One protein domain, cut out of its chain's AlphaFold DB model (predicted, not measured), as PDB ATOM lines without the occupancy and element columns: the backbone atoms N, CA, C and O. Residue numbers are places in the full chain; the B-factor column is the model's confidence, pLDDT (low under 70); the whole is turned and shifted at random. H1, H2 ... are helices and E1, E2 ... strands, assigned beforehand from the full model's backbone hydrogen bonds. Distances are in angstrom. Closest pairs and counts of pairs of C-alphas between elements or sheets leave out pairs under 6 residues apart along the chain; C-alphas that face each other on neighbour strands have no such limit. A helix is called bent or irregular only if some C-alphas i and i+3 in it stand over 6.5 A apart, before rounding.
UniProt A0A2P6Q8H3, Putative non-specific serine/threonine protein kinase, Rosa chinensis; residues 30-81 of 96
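Overview. This is residues 30 to 81 of the 96 residues of the protein "Putative non-specific serine/threonine protein kinase" of Rosa chinensis (UniProt A0A2P6Q8H3). Two helices, H1 and the longer H3, are set at a steep 65 degrees to each other, and the very short helix H2 packs on both. At one end residues 32 to 37, which run into strand E1, stick out, while the stretch of residues 56 to 65 loops round at the opposite end before H3 folds back toward H1. The printed part has 52 residues with one named strand and three named helices, in the order E1, H1, H2, H3, and its class is mostly helix. It is only just compact, close to loose, with a radius of gyration of the C-alphas of 11.7 A, and the C-alphas span 33 by 24 by 16 A.

Along the chain. After residues 30 to 35, strand E1 takes residues 36 to 38, beginning at C-alpha 36 at (97.138, 47.857, 102.016). Helix H1 follows at once with residues 39 to 48, 14.4 A from first to last C-alpha, and its C-alpha 48 is at (80.878, 54.299, 108.931). Helix H2 is residues 52 to 55, 5.7 A long. Helix H3, residues 66 to 79, is the longest helix at 20.2 A and ends with C-alpha 79 at (79.365, 58.164, 94.181). No helix is bent or irregular.

Arrangement. E1 pairs with no named strand. E1 and H1 meet only through their link, which is tight, and E1 is apart from H2 and from H3. H1 touches H2, the closest C-alphas being those of Leu 46 and Gly 52, 5.4 A apart. H2 also touches H3, with the C-alphas of Gly 52 and Leu 70 the closest at 6.7 A. H1 and H3 are close but not clearly touching: their closest C-alphas, of Trp 44 and Leu 77, are 6.9 A apart. Their lines stand at a steep tilt of 65 degrees, and they run opposite ways. In H1 and H3 every pair of O i and N i+4 is within hydrogen-bond range. H2 is too short for such a pair, and its one pair of O i and N i+3 is within range.

Size, cuts and confidence. The two C-alphas farthest apart, those of Gln 34 and Met 65, are 33.0 A apart. The C-alphas of Tyr 30 and Glu 81, the first and last printed, are 22.1 A apart. The printed part has no cut. The link from H1 to H2 is tight, with 3 residues, and the link from H2 to H3 is short, with 10 residues; no link is long. The mean pLDDT of the printed part is 88.6, and no printed residue is under 70.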
ATOM      1  N   TYR A  30      99.694  51.794 103.343       89.94
ATOM      2  CA  TYR A  30      99.605  50.821 104.431       89.94
ATOM      3  C   TYR A  30      99.079  51.512 105.685       89.94
ATOM      4  O   TYR A  30      99.629  52.541 106.084       89.94
ATOM      5  N   ASN A  31      98.024  50.966 106.287       86.25
ATOM      6  CA  ASN A  31      97.526  51.446 107.573       86.25
ATOM      7  C   ASN A  31      98.429  50.974 108.736       86.25
ATOM      8  O   ASN A  31      99.458  50.326 108.530       86.25
ATOM      9  N   GLU A  32      98.031  51.291 109.970       86.81
ATOM     10  CA  GLU A  32      98.765  50.905 111.185       86.81
ATOM     11  C   GLU A  32      98.949  49.380 111.308       86.81
ATOM     12  O   GLU A  32     100.010  48.921 111.733       86.81
ATOM     13  N   ASP A  33      97.983  48.601 110.814       90.62
ATOM     14  CA  ASP A  33      98.001  47.134 110.800       90.62
ATOM     15  C   ASP A  33      98.784  46.524 109.618       90.62
ATOM     16  O   ASP A  33      98.728  45.315 109.398       90.62
ATOM     17  N   GLN A  34      99.515  47.332 108.837       90.50
ATOM     18  CA  GLN A  34     100.232  46.903 107.622       90.50
ATOM     19  C   GLN A  34      99.316  46.317 106.533       90.50
ATOM     20  O   GLN A  34      99.764  45.576 105.652       90.50
ATOM     21  N   VAL A  35      98.034  46.677 106.545       87.94
ATOM     22  CA  VAL A  35      97.071  46.315 105.505       87.94
ATOM     23  C   VAL A  35      97.083  47.391 104.424       87.94
ATOM     24  O   VAL A  35      96.971  48.585 104.705       87.94
ATOM     25  N   LEU A  36      97.232  46.964 103.168       88.25
ATOM     26  CA  LEU A  36      97.138  47.857 102.016       88.25
ATOM     27  C   LEU A  36      95.677  48.284 101.821       88.25
ATOM     28  O   LEU A  36      94.819  47.444 101.557       88.25
ATOM     29  N   ILE A  37      95.410  49.585 101.905       89.50
ATOM     30  CA  ILE A  37      94.072  50.165 101.754       89.50
ATOM     31  C   ILE A  37      94.098  51.339 100.771       89.50
ATOM     32  O   ILE A  37      95.109  52.030 100.618       89.50
ATOM     33  N   THR A  38      92.993  51.561 100.059       89.56
ATOM     34  CA  THR A  38      92.827  52.738  99.193       89.56
ATOM     35  C   THR A  38      92.401  53.950 100.021       89.56
ATOM     36  O   THR A  38      91.752  53.798 101.053       89.56
ATOM     37  N   ILE A  39      92.701  55.171  99.562       88.75
ATOM     38  CA  ILE A  39      92.216  56.400 100.226       88.75
ATOM     39  C   ILE A  39      90.690  56.386 100.371       88.75
ATOM     40  O   ILE A  39      90.167  56.741 101.423       88.75
ATOM     41  N   VAL A  40      89.984  55.939  99.330       88.19
ATOM     42  CA  VAL A  40      88.520  55.831  99.342       88.19
ATOM     43  C   VAL A  40      88.050  54.799 100.368       88.19
ATOM     44  O   VAL A  40      87.128  55.082 101.124       88.19
ATOM     45  N   GLY A  41      88.709  53.638 100.444       88.88
ATOM     46  CA  GLY A  41      88.394  52.608 101.434       88.88
ATOM     47  C   GLY A  41      88.624  53.094 102.865       88.88
ATOM     48  O   GLY A  41      87.768  52.913 103.720       88.88
ATOM     49  N   TYR A  42      89.733  53.789 103.116       90.38
ATOM     50  CA  TYR A  42      90.007  54.376 104.427       90.38
ATOM     51  C   TYR A  42      88.969  55.437 104.822       90.38
ATOM     52  O   TYR A  42      88.457  55.421 105.940       90.38
ATOM     53  N   ALA A  43      88.608  56.325 103.891       91.12
ATOM     54  CA  ALA A  43      87.561  57.321 104.104       91.12
ATOM     55  C   ALA A  43      86.194  56.675 104.396       91.12
ATOM     56  O   ALA A  43      85.440  57.182 105.226       91.12
ATOM     57  N   TRP A  44      85.887  55.552 103.742       90.06
ATOM     58  CA  TRP A  44      84.660  54.793 103.964       90.06
ATOM     59  C   TRP A  44      84.580  54.197 105.376       90.06
ATOM     60  O   TRP A  44      83.553  54.341 106.037       90.06
ATOM     61  N   GLU A  45      85.658  53.576 105.868       90.44
ATOM     62  CA  GLU A  45      85.704  53.037 107.236       90.44
ATOM     63  C   GLU A  45      85.509  54.142 108.283       90.44
ATOM     64  O   GLU A  45      84.603  54.051 109.110       90.44
ATOM     65  N   LEU A  46      86.252  55.251 108.166       92.38
ATOM     66  CA  LEU A  46      86.080  56.401 109.061       92.38
ATOM     67  C   LEU A  46      84.660  56.977 109.011       92.38
ATOM     68  O   LEU A  46      84.128  57.403 110.035       92.38
ATOM     69  N   TRP A  47      84.030  57.012 107.834       91.56
ATOM     70  CA  TRP A  47      82.658  57.497 107.696       91.56
ATOM     71  C   TRP A  47      81.652  56.600 108.423       91.56
ATOM     72  O   TRP A  47      80.819  57.116 109.169       91.56
ATOM     73  N   LYS A  48      81.747  55.274 108.248       88.94
ATOM     74  CA  LYS A  48      80.878  54.299 108.931       88.94
ATOM     75  C   LYS A  48      80.991  54.392 110.452       88.94
ATOM     76  O   LYS A  48      79.973  54.289 111.132       88.94
ATOM     77  N   ASP A  49      82.193  54.647 110.959       93.12
ATOM     78  CA  ASP A  49      82.443  54.763 112.397       93.12
ATOM     79  C   ASP A  49      82.057  56.148 112.962       93.12
ATOM     80  O   ASP A  49      82.128  56.380 114.167       93.12
ATOM     81  N   GLY A  50      81.610  57.090 112.120       90.88
ATOM     82  CA  GLY A  50      81.237  58.450 112.531       90.88
ATOM     83  C   GLY A  50      82.426  59.409 112.694       90.88
ATOM     84  O   GLY A  50      82.256  60.540 113.153       90.88
ATOM     85  N   HIS A  51      83.613  58.995 112.257       93.88
ATOM     86  CA  HIS A  51      84.881  59.722 112.323       93.88
ATOM     87  C   HIS A  51      85.207  60.492 111.029       93.88
ATOM     88  O   HIS A  51      86.354  60.843 110.765       93.88
ATOM     89  N   GLY A  52      84.202  60.833 110.213       90.25
ATOM     90  CA  GLY A  52      84.402  61.483 108.907       90.25
ATOM     91  C   GLY A  52      85.164  62.820 108.939       90.25
ATOM     92  O   GLY A  52      85.751  63.209 107.934       90.25
ATOM     93  N   LEU A  53      85.210  63.521 110.081       92.50
ATOM     94  CA  LEU A  53      86.018  64.740 110.236       92.50
ATOM     95  C   LEU A  53      87.528  64.473 110.295       92.50
ATOM     96  O   LEU A  53      88.293  65.392 110.024       92.50
ATOM     97  N   GLU A  54      87.967  63.256 110.610       92.25
ATOM     98  CA  GLU A  54      89.393  62.892 110.628       92.25
ATOM     99  C   GLU A  54      90.001  62.864 109.220       92.25
ATOM    100  O   GLU A  54      91.209  63.004 109.052       92.25
ATOM    101  N   ILE A  55      89.149  62.786 108.192       91.00
ATOM    102  CA  ILE A  55      89.532  62.908 106.781       91.00
ATOM    103  C   ILE A  55      89.904  64.364 106.434       91.00
ATOM    104  O   ILE A  55      90.568  64.621 105.429       91.00
ATOM    105  N   MET A  56      89.458  65.343 107.228       90.19
ATOM    106  CA  MET A  56      89.637  66.760 106.922       90.19
ATOM    107  C   MET A  56      91.110  67.159 106.996       90.19
ATOM    108  O   MET A  56      91.720  67.126 108.064       90.19
ATOM    109  N   ASP A  57      91.666  67.615 105.868       88.56
ATOM    110  CA  ASP A  57      93.002  68.212 105.862       88.56
ATOM    111  C   ASP A  57      93.015  69.405 106.840       88.56
ATOM    112  O   ASP A  57      92.153  70.288 106.735       88.56
ATOM    113  N   PRO A  58      93.979  69.480 107.774       88.56
ATOM    114  CA  PRO A  58      94.072  70.578 108.732       88.56
ATOM    115  C   PRO A  58      94.067  71.969 108.083       88.56
ATOM    116  O   PRO A  58      93.549  72.915 108.671       88.56
ATOM    117  N   LYS A  59      94.572  72.107 106.851       89.75
ATOM    118  CA  LYS A  59      94.557  73.365 106.086       89.75
ATOM    119  C   LYS A  59      93.153  73.805 105.678       89.75
ATOM    120  O   LYS A  59      92.949  74.980 105.394       89.75
ATOM    121  N   LEU A  60      92.197  72.882 105.619       86.06
ATOM    122  CA  LEU A  60      90.798  73.177 105.317       86.06
ATOM    123  C   LEU A  60      90.008  73.578 106.566       86.06
ATOM    124  O   LEU A  60      88.914  74.119 106.416       86.06
ATOM    125  N   SER A  61      90.532  73.325 107.773       83.81
ATOM    126  CA  SER A  61      89.797  73.519 109.033       83.81
ATOM    127  C   SER A  61      89.316  74.959 109.245       83.81
ATOM    128  O   SER A  61      88.202  75.159 109.726       83.81
ATOM    129  N   ASP A  62      90.100  75.941 108.795       86.00
ATOM    130  CA  ASP A  62      89.756  77.367 108.851       86.00
ATOM    131  C   ASP A  62      89.001  77.862 107.602       86.00
ATOM    132  O   ASP A  62      88.433  78.954 107.600       86.00
ATOM    133  N   LEU A  63      89.001  77.077 106.519       87.25
ATOM    134  CA  LEU A  63      88.456  77.464 105.212       87.25
ATOM    135  C   LEU A  63      87.045  76.928 104.957       87.25
ATOM    136  O   LEU A  63      86.349  77.439 104.081       87.25
ATOM    137  N   CYS A  64      86.632  75.885 105.672       85.44
ATOM    138  CA  CYS A  64      85.385  75.180 105.417       85.44
ATOM    139  C   CYS A  64      84.630  74.907 106.717       85.44
ATOM    140  O   CYS A  64      85.196  74.459 107.714       85.44
ATOM    141  N   MET A  65      83.314  75.129 106.697       90.69
ATOM    142  CA  MET A  65      82.461  74.716 107.805       90.69
ATOM    143  C   MET A  65      82.423  73.189 107.883       90.69
ATOM    144  O   MET A  65      82.114  72.522 106.898       90.69
ATOM    145  N   LYS A  66      82.631  72.635 109.082       90.69
ATOM    146  CA  LYS A  66      82.604  71.182 109.337       90.69
ATOM    147  C   LYS A  66      81.381  70.478 108.735       90.69
ATOM    148  O   LYS A  66      81.519  69.407 108.160       90.69
ATOM    149  N   GLY A  67      80.200  71.096 108.824       89.81
ATOM    150  CA  GLY A  67      78.971  70.550 108.238       89.81
ATOM    151  C   GLY A  67      79.020  70.452 106.710       89.81
ATOM    152  O   GLY A  67      78.669  69.417 106.161       89.81
ATOM    153  N   GLN A  68      79.527  71.485 106.029       88.69
ATOM    154  CA  GLN A  68      79.690  71.469 104.570       88.69
ATOM    155  C   GLN A  68      80.728  70.430 104.142       88.69
ATOM    156  O   GLN A  68      80.507  69.702 103.180       88.69
ATOM    157  N   PHE A  69      81.830  70.318 104.887       91.12
ATOM    158  CA  PHE A  69      82.835  69.286 104.648       91.12
ATOM    159  C   PHE A  69      82.236  67.876 104.747       91.12
ATOM    160  O   PHE A  69      82.425  67.066 103.842       91.12
ATOM    161  N   LEU A  70      81.468  67.599 105.805       91.00
ATOM    162  CA  LEU A  70      80.815  66.304 105.992       91.00
ATOM    163  C   LEU A  70      79.801  65.995 104.885       91.00
ATOM    164  O   LEU A  70      79.783  64.868 104.403       91.00
ATOM    165  N   SER A  71      79.019  66.980 104.428       89.12
ATOM    166  CA  SER A  71      78.131  66.801 103.269       89.12
ATOM    167  C   SER A  71      78.911  66.455 102.000       89.12
ATOM    168  O   SER A  71      78.538  65.527 101.285       89.12
ATOM    169  N   CYS A  72      80.027  67.142 101.737       88.12
ATOM    170  CA  CYS A  72      80.880  66.850 100.582       88.12
ATOM    171  C   CYS A  72      81.443  65.425 100.628       88.12
ATOM    172  O   CYS A  72      81.434  64.736  99.608       88.12
ATOM    173  N   ILE A  73      81.913  64.977 101.797       89.56
ATOM    174  CA  ILE A  73      82.388  63.602 101.982       89.56
ATOM    175  C   ILE A  73      81.245  62.612 101.770       89.56
ATOM    176  O   ILE A  73      81.416  61.669 101.005       89.56
ATOM    177  N   HIS A  74      80.075  62.845 102.368       88.12
ATOM    178  CA  HIS A  74      78.920  61.966 102.212       88.12
ATOM    179  C   HIS A  74      78.553  61.766 100.742       88.12
ATOM    180  O   HIS A  74      78.488  60.636 100.265       88.12
ATOM    181  N   VAL A  75      78.386  62.866 100.003       86.81
ATOM    182  CA  VAL A  75      78.067  62.815  98.574       86.81
ATOM    183  C   VAL A  75      79.190  62.117  97.806       86.81
ATOM    184  O   VAL A  75      78.910  61.218  97.020       86.81
ATOM    185  N   GLY A  76      80.455  62.470  98.055       86.44
ATOM    186  CA  GLY A  76      81.606  61.844  97.399       86.44
ATOM    187  C   GLY A  76      81.683  60.330  97.614       86.44
ATOM    188  O   GLY A  76      81.956  59.597  96.664       86.44
ATOM    189  N   LEU A  77      81.387  59.860  98.829       86.31
ATOM    190  CA  LEU A  77      81.354  58.442  99.180       86.31
ATOM    191  C   LEU A  77      80.168  57.711  98.532       86.31
ATOM    192  O   LEU A  77      80.342  56.608  98.027       86.31
ATOM    193  N   LEU A  78      78.994  58.341  98.434       83.88
ATOM    194  CA  LEU A  78      77.854  57.751  97.723       83.88
ATOM    195  C   LEU A  78      78.141  57.536  96.224       83.88
ATOM    196  O   LEU A  78      77.601  56.619  95.616       83.88
ATOM    197  N   TYR A  79      79.000  58.345  95.596       82.38
ATOM    198  CA  TYR A  79      79.365  58.164  94.181       82.38
ATOM    199  C   TYR A  79      80.279  56.961  93.917       82.38
ATOM    200  O   TYR A  79      80.318  56.460  92.790       82.38
ATOM    201  N   VAL A  80      81.004  56.507  94.936       77.31
ATOM    202  CA  VAL A  80      81.889  55.332  94.886       77.31
ATOM    203  C   VAL A  80      81.251  54.099  95.524       77.31
ATOM    204  O   VAL A  80      81.913  53.073  95.650       77.31
ATOM    205  N   GLU A  81      79.967  54.192  95.878       76.94
ATOM    206  CA  GLU A  81      79.171  53.086  96.394       76.94
ATOM    207  C   GLU A  81      79.111  51.939  95.377       76.94
ATOM    208  O   GLU A  81      78.901  52.143  94.169       76.94
TER     209      GLU A  81